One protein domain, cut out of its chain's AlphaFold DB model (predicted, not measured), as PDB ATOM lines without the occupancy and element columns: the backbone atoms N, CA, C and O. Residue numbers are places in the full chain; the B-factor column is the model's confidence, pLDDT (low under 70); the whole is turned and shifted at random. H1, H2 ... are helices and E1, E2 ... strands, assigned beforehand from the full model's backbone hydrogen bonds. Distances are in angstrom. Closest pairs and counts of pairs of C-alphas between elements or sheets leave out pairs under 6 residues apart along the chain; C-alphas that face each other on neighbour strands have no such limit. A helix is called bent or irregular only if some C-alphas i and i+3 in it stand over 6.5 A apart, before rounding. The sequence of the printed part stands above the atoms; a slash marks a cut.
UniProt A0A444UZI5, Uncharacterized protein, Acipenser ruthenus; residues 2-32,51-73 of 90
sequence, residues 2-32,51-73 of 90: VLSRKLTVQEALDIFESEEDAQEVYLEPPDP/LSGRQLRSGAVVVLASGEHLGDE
ATOM      1  N   VAL A   2     -38.189 -49.989  35.701       37.28
ATOM      2  CA  VAL A   2     -38.020 -48.572  36.053       37.28
ATOM      3  C   VAL A   2     -38.238 -47.798  34.757       37.28
ATOM      4  O   VAL A   2     -37.483 -47.985  33.807       37.28
ATOM      5  N   LEU A   3     -39.345 -47.059  34.659       38.25
ATOM      6  CA  LEU A   3     -39.587 -46.160  33.532       38.25
ATOM      7  C   LEU A   3     -38.769 -44.889  33.774       38.25
ATOM      8  O   LEU A   3     -39.245 -43.961  34.415       38.25
ATOM      9  N   SER A   4     -37.532 -44.867  33.289       55.97
ATOM     10  CA  SER A   4     -36.705 -43.659  33.263       55.97
ATOM     11  C   SER A   4     -37.116 -42.824  32.053       55.97
ATOM     12  O   SER A   4     -36.736 -43.127  30.922       55.97
ATOM     13  N   ARG A   5     -37.966 -41.818  32.275       66.62
ATOM     14  CA  ARG A   5     -38.400 -40.866  31.248       66.62
ATOM     15  C   ARG A   5     -37.857 -39.488  31.615       66.62
ATOM     16  O   ARG A   5     -38.071 -39.037  32.734       66.62
ATOM     17  N   LYS A   6     -37.170 -38.841  30.669       76.06
ATOM     18  CA  LYS A   6     -36.788 -37.430  30.795       76.06
ATOM     19  C   LYS A   6     -38.052 -36.591  30.947       76.06
ATOM     20  O   LYS A   6     -38.979 -36.765  30.148       76.06
ATOM     21  N   LEU A   7     -38.078 -35.725  31.953       84.38
ATOM     22  CA  LEU A   7     -39.135 -34.732  32.096       84.38
ATOM     23  C   LEU A   7     -38.894 -33.609  31.096       84.38
ATOM     24  O   LEU A   7     -37.755 -33.229  30.830       84.38
ATOM     25  N   THR A   8     -39.973 -33.094  30.526       86.81
ATOM     26  CA  THR A   8     -39.938 -31.834  29.785       86.81
ATOM     27  C   THR A   8     -40.057 -30.651  30.743       86.81
ATOM     28  O   THR A   8     -40.596 -30.799  31.839       86.81
ATOM     29  N   VAL A   9     -39.619 -29.459  30.331       85.56
ATOM     30  CA  VAL A   9     -39.820 -28.220  31.111       85.56
ATOM     31  C   VAL A   9     -41.291 -28.022  31.479       85.56
ATOM     32  O   VAL A   9     -41.595 -27.661  32.609       85.56
ATOM     33  N   GLN A  10     -42.211 -28.315  30.555       85.88
ATOM     34  CA  GLN A  10     -43.646 -28.235  30.826       85.88
ATOM     35  C   GLN A  10     -44.090 -29.185  31.951       85.88
ATOM     36  O   GLN A  10     -44.878 -28.787  32.802       85.88
ATOM     37  N   GLU A  11     -43.602 -30.429  31.950       86.00
ATOM     38  CA  GLU A  11     -43.917 -31.411  32.998       86.00
ATOM     39  C   GLU A  11     -43.265 -31.025  34.333       86.00
ATOM     40  O   GLU A  11     -43.882 -31.172  35.381       86.00
ATOM     41  N   ALA A  12     -42.043 -30.491  34.306       84.81
ATOM     42  CA  ALA A  12     -41.355 -30.016  35.502       84.81
ATOM     43  C   ALA A  12     -42.076 -28.831  36.162       84.81
ATOM     44  O   ALA A  12     -42.164 -28.782  37.385       84.81
ATOM     45  N   LEU A  13     -42.621 -27.903  35.369       84.62
ATOM     46  CA  LEU A  13     -43.432 -26.791  35.874       84.62
ATOM     47  C   LEU A  13     -44.737 -27.285  36.506       84.62
ATOM     48  O   LEU A  13     -45.063 -26.863  37.608       84.62
ATOM     49  N   ASP A  14     -45.434 -28.223  35.858       85.44
ATOM     50  CA  ASP A  14     -46.675 -28.811  36.388       85.44
ATOM     51  C   ASP A  14     -46.443 -29.513  37.741       85.44
ATOM     52  O   ASP A  14     -47.240 -29.373  38.671       85.44
ATOM     53  N   ILE A  15     -45.300 -30.198  37.877       83.69
ATOM     54  CA  ILE A  15     -44.833 -30.778  39.144       83.69
ATOM     55  C   ILE A  15     -44.544 -29.679  40.164       83.69
ATOM     56  O   ILE A  15     -44.991 -29.779  41.298       83.69
ATOM     57  N   PHE A  16     -43.838 -28.618  39.778       81.06
ATOM     58  CA  PHE A  16     -43.487 -27.525  40.684       81.06
ATOM     59  C   PHE A  16     -44.718 -26.763  41.203       81.06
ATOM     60  O   PHE A  16     -44.737 -26.306  42.341       81.06
ATOM     61  N   GLU A  17     -45.761 -26.635  40.383       83.19
ATOM     62  CA  GLU A  17     -47.034 -26.026  40.783       83.19
ATOM     63  C   GLU A  17     -47.900 -26.963  41.644       83.19
ATOM     64  O   GLU A  17     -48.733 -26.487  42.419       83.19
ATOM     65  N   SER A  18     -47.715 -28.281  41.517       81.06
ATOM     66  CA  SER A  18     -48.539 -29.297  42.187       81.06
ATOM     67  C   SER A  18     -47.912 -29.895  43.453       81.06
ATOM     68  O   SER A  18     -48.649 -30.285  44.359       81.06
ATOM     69  N   GLU A  19     -46.585 -30.003  43.532       76.88
ATOM     70  CA  GLU A  19     -45.851 -30.600  44.651       76.88
ATOM     71  C   GLU A  19     -45.247 -29.521  45.556       76.88
ATOM     72  O   GLU A  19     -44.328 -28.803  45.169       76.88
ATOM     73  N   GLU A  20     -45.710 -29.456  46.809       73.31
ATOM     74  CA  GLU A  20     -45.199 -28.500  47.809       73.31
ATOM     75  C   GLU A  20     -43.720 -28.737  48.179       73.31
ATOM     76  O   GLU A  20     -43.075 -27.856  48.747       73.31
ATOM     77  N   ASP A  21     -43.173 -29.913  47.855       82.12
ATOM     78  CA  ASP A  21     -41.796 -30.308  48.154       82.12
ATOM     79  C   ASP A  21     -40.804 -30.015  47.012       82.12
ATOM     80  O   ASP A  21     -39.611 -30.275  47.174       82.12
ATOM     81  N   ALA A  22     -41.232 -29.490  45.861       82.56
ATOM     82  CA  ALA A  22     -40.312 -29.129  44.782       82.56
ATOM     83  C   ALA A  22     -39.483 -27.885  45.161       82.56
ATOM     84  O   ALA A  22     -40.033 -26.833  45.482       82.56
ATOM     85  N   GLN A  23     -38.149 -27.990  45.134       84.94
ATOM     86  CA  GLN A  23     -37.255 -26.903  45.565       84.94
ATOM     87  C   GLN A  23     -36.489 -26.259  44.421       84.94
ATOM     88  O   GLN A  23     -36.376 -25.035  44.360       84.94
ATOM     89  N   GLU A  24     -35.954 -27.071  43.514       84.19
ATOM     90  CA  GLU A  24     -35.127 -26.580  42.417       84.19
ATOM     91  C   GLU A  24     -35.544 -27.234  41.107       84.19
ATOM     92  O   GLU A  24     -35.941 -28.401  41.072       84.19
ATOM     93  N   VAL A  25     -35.427 -26.480  40.016       81.81
ATOM     94  CA  VAL A  25     -35.627 -26.987  38.662       81.81
ATOM     95  C   VAL A  25     -34.417 -26.638  37.807       81.81
ATOM     96  O   VAL A  25     -33.989 -25.486  37.735       81.81
ATOM     97  N   TYR A  26     -33.863 -27.649  37.154       83.12
ATOM     98  CA  TYR A  26     -32.748 -27.526  36.229       83.12
ATOM     99  C   TYR A  26     -33.274 -27.755  34.818       83.12
ATOM    100  O   TYR A  26     -33.980 -28.731  34.574       83.12
ATOM    101  N   LEU A  27     -32.945 -26.857  33.891       80.69
ATOM    102  CA  LEU A  27     -33.384 -26.940  32.500       80.69
ATOM    103  C   LEU A  27     -32.185 -27.263  31.612       80.69
ATOM    104  O   LEU A  27     -31.183 -26.544  31.625       80.69
ATOM    105  N   GLU A  28     -32.295 -28.329  30.826       76.62
ATOM    106  CA  GLU A  28     -31.319 -28.631  29.787       76.62
ATOM    107  C   GLU A  28     -31.435 -27.560  28.690       76.62
ATOM    108  O   GLU A  28     -32.548 -27.238  28.247       76.62
ATOM    109  N   PRO A  29     -30.313 -26.971  28.239       70.38
ATOM    110  CA  PRO A  29     -30.360 -26.022  27.140       70.38
ATOM    111  C   PRO A  29     -31.005 -26.693  25.914       70.38
ATOM    112  O   PRO A  29     -30.655 -27.829  25.585       70.38
ATOM    113  N   PRO A  30     -31.955 -26.031  25.225       64.75
ATOM    114  CA  PRO A  30     -32.519 -26.576  23.998       64.75
ATOM    115  C   PRO A  30     -31.408 -26.835  22.979       64.75
ATOM    116  O   PRO A  30     -30.483 -26.034  22.847       64.75
ATOM    117  N   ASP A  31     -31.546 -27.923  22.221       67.06
ATOM    118  CA  ASP A  31     -30.627 -28.280  21.140       67.06
ATOM    119  C   ASP A  31     -30.391 -27.053  20.232       67.06
ATOM    120  O   ASP A  31     -31.381 -26.485  19.727       67.06
ATOM    121  N   PRO A  32     -29.131 -26.607  20.045       60.22
ATOM    122  CA  PRO A  32     -28.814 -25.366  19.352       60.22
ATOM    123  C   PRO A  32     -29.111 -25.509  17.858       60.22
ATOM    124  O   PRO A  32     -28.239 -25.796  17.040       60.22
ATOM    125  N   LEU A  51     -41.699 -18.770  27.056       73.19
ATOM    126  CA  LEU A  51     -40.950 -19.920  26.566       73.19
ATOM    127  C   LEU A  51     -41.495 -20.366  25.210       73.19
ATOM    128  O   LEU A  51     -42.663 -20.716  25.043       73.19
ATOM    129  N   SER A  52     -40.609 -20.447  24.220       74.56
ATOM    130  CA  SER A  52     -40.951 -21.057  22.939       74.56
ATOM    131  C   SER A  52     -41.343 -22.526  23.131       74.56
ATOM    132  O   SER A  52     -40.801 -23.243  23.975       74.56
ATOM    133  N   GLY A  53     -42.204 -23.051  22.256       76.75
ATOM    134  CA  GLY A  53     -42.563 -24.473  22.288       76.75
ATOM    135  C   GLY A  53     -41.365 -25.427  22.135       76.75
ATOM    136  O   GLY A  53     -41.490 -26.619  22.397       76.75
ATOM    137  N   ARG A  54     -40.192 -24.951  21.690       74.19
ATOM    138  CA  ARG A  54     -38.941 -25.725  21.730       74.19
ATOM    139  C   ARG A  54     -38.369 -25.774  23.148       74.19
ATOM    140  O   ARG A  54     -38.046 -26.867  23.589       74.19
ATOM    141  N   GLN A  55     -38.307 -24.641  23.846       76.81
ATOM    142  CA  GLN A  55     -37.858 -24.567  25.241       76.81
ATOM    143  C   GLN A  55     -38.768 -25.371  26.174       76.81
ATOM    144  O   GLN A  55     -38.261 -26.107  27.004       76.81
ATOM    145  N   LEU A  56     -40.092 -25.341  25.978       79.31
ATOM    146  CA  LEU A  56     -41.026 -26.149  26.781       79.31
ATOM    147  C   LEU A  56     -40.821 -27.666  26.634       79.31
ATOM    148  O   LEU A  56     -41.186 -28.431  27.523       79.31
ATOM    149  N   ARG A  57     -40.243 -28.106  25.510       81.12
ATOM    150  CA  ARG A  57     -39.933 -29.515  25.222       81.12
ATOM    151  C   ARG A  57     -38.494 -29.901  25.563       81.12
ATOM    152  O   ARG A  57     -38.144 -31.063  25.360       81.12
ATOM    153  N   SER A  58     -37.672 -28.962  26.033       79.62
ATOM    154  CA  SER A  58     -36.330 -29.273  26.524       79.62
ATOM    155  C   SER A  58     -36.396 -30.190  27.741       79.62
ATOM    156  O   SER A  58     -37.405 -30.215  28.449       79.62
ATOM    157  N   GLY A  59     -35.316 -30.938  27.972       84.44
ATOM    158  CA  GLY A  59     -35.165 -31.743  29.176       84.44
ATOM    159  C   GLY A  59     -35.176 -30.870  30.430       84.44
ATOM    160  O   GLY A  59     -34.684 -29.741  30.415       84.44
ATOM    161  N   ALA A  60     -35.748 -31.387  31.506       84.31
ATOM    162  CA  ALA A  60     -35.757 -30.751  32.811       84.31
ATOM    163  C   ALA A  60     -35.568 -31.785  33.922       84.31
ATOM    164  O   ALA A  60     -35.922 -32.956  33.769       84.31
ATOM    165  N   VAL A  61     -35.032 -31.320  35.047       85.06
ATOM    166  CA  VAL A  61     -34.871 -32.091  36.278       85.06
ATOM    167  C   VAL A  61     -35.472 -31.299  37.428       85.06
ATOM    168  O   VAL A  61     -35.155 -30.122  37.588       85.06
ATOM    169  N   VAL A  62     -36.318 -31.939  38.232       83.75
ATOM    170  CA  VAL A  62     -36.873 -31.350  39.460       83.75
ATOM    171  C   VAL A  62     -36.192 -31.990  40.659       83.75
ATOM    172  O   VAL A  62     -36.116 -33.214  40.746       83.75
ATOM    173  N   VAL A  63     -35.708 -31.166  41.584       85.50
ATOM    174  CA  VAL A  63     -35.139 -31.610  42.858       85.50
ATOM    175  C   VAL A  63     -36.156 -31.367  43.958       85.50
ATOM    176  O   VAL A  63     -36.566 -30.230  44.213       85.50
ATOM    177  N   LEU A  64     -36.559 -32.451  44.611       85.12
ATOM    178  CA  LEU A  64     -37.469 -32.416  45.747       85.12
ATOM    179  C   LEU A  64     -36.713 -32.109  47.047       85.12
ATOM    180  O   LEU A  64     -35.518 -32.375  47.176       85.12
ATOM    181  N   ALA A  65     -37.423 -31.633  48.068       85.06
ATOM    182  CA  ALA A  65     -36.886 -31.368  49.402       85.06
ATOM    183  C   ALA A  65     -36.315 -32.624  50.082       85.06
ATOM    184  O   ALA A  65     -35.465 -32.525  50.967       85.06
ATOM    185  N   SER A  66     -36.752 -33.808  49.645       82.69
ATOM    186  CA  SER A  66     -36.203 -35.106  50.040       82.69
ATOM    187  C   SER A  66     -34.797 -35.378  49.483       82.69
ATOM    188  O   SER A  66     -34.134 -36.305  49.949       82.69
ATOM    189  N   GLY A  67     -34.338 -34.589  48.505       81.31
ATOM    190  CA  GLY A  67     -33.121 -34.829  47.731       81.31
ATOM    191  C   GLY A  67     -33.311 -35.814  46.574       81.31
ATOM    192  O   GLY A  67     -32.323 -36.295  46.026       81.31
ATOM    193  N   GLU A  68     -34.552 -36.158  46.217       82.38
ATOM    194  CA  GLU A  68     -34.847 -36.968  45.032       82.38
ATOM    195  C   GLU A  68     -34.812 -36.106  43.762       82.38
ATOM    196  O   GLU A  68     -35.340 -34.995  43.742       82.38
ATOM    197  N   HIS A  69     -34.179 -36.629  42.709       82.75
ATOM    198  CA  HIS A  69     -34.070 -35.978  41.406       82.75
ATOM    199  C   HIS A  69     -35.027 -36.658  40.424       82.75
ATOM    200  O   HIS A  69     -34.813 -37.802  40.015       82.75
ATOM    201  N   LEU A  70     -36.082 -35.954  40.030       81.44
ATOM    202  CA  LEU A  70     -37.024 -36.407  39.015       81.44
ATOM    203  C   LEU A  70     -36.532 -35.972  37.634       81.44
ATOM    204  O   LEU A  70     -36.205 -34.808  37.435       81.44
ATOM    205  N   GLY A  71     -36.516 -36.887  36.662       74.00
ATOM    206  CA  GLY A  71     -36.138 -36.581  35.273       74.00
ATOM    207  C   GLY A  71     -34.638 -36.655  34.969       74.00
ATOM    208  O   GLY A  71     -34.275 -36.586  33.796       74.00
ATOM    209  N   ASP A  72     -33.792 -36.864  35.981       69.75
ATOM    210  CA  ASP A  72     -32.351 -37.069  35.818       69.75
ATOM    211  C   ASP A  72     -32.073 -38.511  35.354       69.75
ATOM    212  O   ASP A  72     -32.466 -39.488  36.004       69.75
ATOM    213  N   GLU A  73     -31.428 -38.677  34.196       66.06
ATOM    214  CA  GLU A  73     -30.838 -39.971  33.858       66.06
ATOM    215  C   GLU A  73     -29.680 -40.194  34.828       66.06
ATOM    216  O   GLU A  73     -28.682 -39.483  34.758       66.06
TER     217      GLU A  73
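What this domain is: This is residues 2 to 32 and 51 to 73 of the 90 residues of an uncharacterized protein of Acipenser ruthenus (UniProt A0A444UZI5). A short helix, H1, covers one face of a small two-stranded antiparallel ribbon, E1 and E2, running roughly along the strands. Residues 7 to 8, just before H1, and residues 69 to 70, where the stretch after E2 folds back, pair briefly with E2 on the side away from E1. The printed part has 54 residues, with one named helix and two named strands in the order H1, E1, E2; the class is mixed, helices and strands, with 10 residues in the helix and 12 in the strands, under half of those printed. The whole is compact, with a radius of gyration of the C-alphas of 10.9 A, and spans 33 by 24 by 15 A.

How they stand to each other: Residues 7 to 8 form a short antiparallel pairing with residues 59 to 60 of E2, the strand of residues 59 to 64. H1, residues 9 to 18, follows, and each of its O i to N i+4 pairs is within hydrogen-bond range. Its closest C-alphas to E2 are those of Val 9 and Ala 60, 5.1 A apart, and the two centres are 9.0 A apart. A tight link of 3 residues joins H1 to E1, residues 22 to 27. The closest C-alphas of H1 and E1 are those of Phe 16 and Ala 22, 5.4 A apart, and the centres are 9.3 A apart. E1 and E2 are antiparallel neighbours, with 160 degrees between their directions. N 26 and O 61 are within hydrogen-bond range at 2.8 A, and so are N 63 and O 24 at 2.8 A. The C-alphas of Val 25 and Val 62 face each other at 4.6 A. Residues 62 to 63 of E2 also form a short antiparallel pairing with residues 69 to 70.

Where its parts are: H1 begins at C-alpha 9, (-39.820, -28.220, 31.111), and is 14.1 A long from first to last C-alpha. It is not bent. E1, residues 22 to 27, begins at C-alpha 22, (-40.312, -29.129, 44.782), and is 14.3 A long. E2, residues 59 to 64, is 16.7 A long and ends at C-alpha 64, (-37.469, -32.416, 45.747).

The domain as a whole: The two C-alphas farthest apart are those of Pro 32 and Ser 66, at 33.0 A. Residues 33 to 50 are not printed, and C-alphas 32 and 51 are 15.1 A apart across this cut, which falls in the link from E1 to E2. The mean pLDDT of the printed part is 77.5; the model's confidence is under 70 at residues 2 to 5, 30 to 32 and 72 to 73.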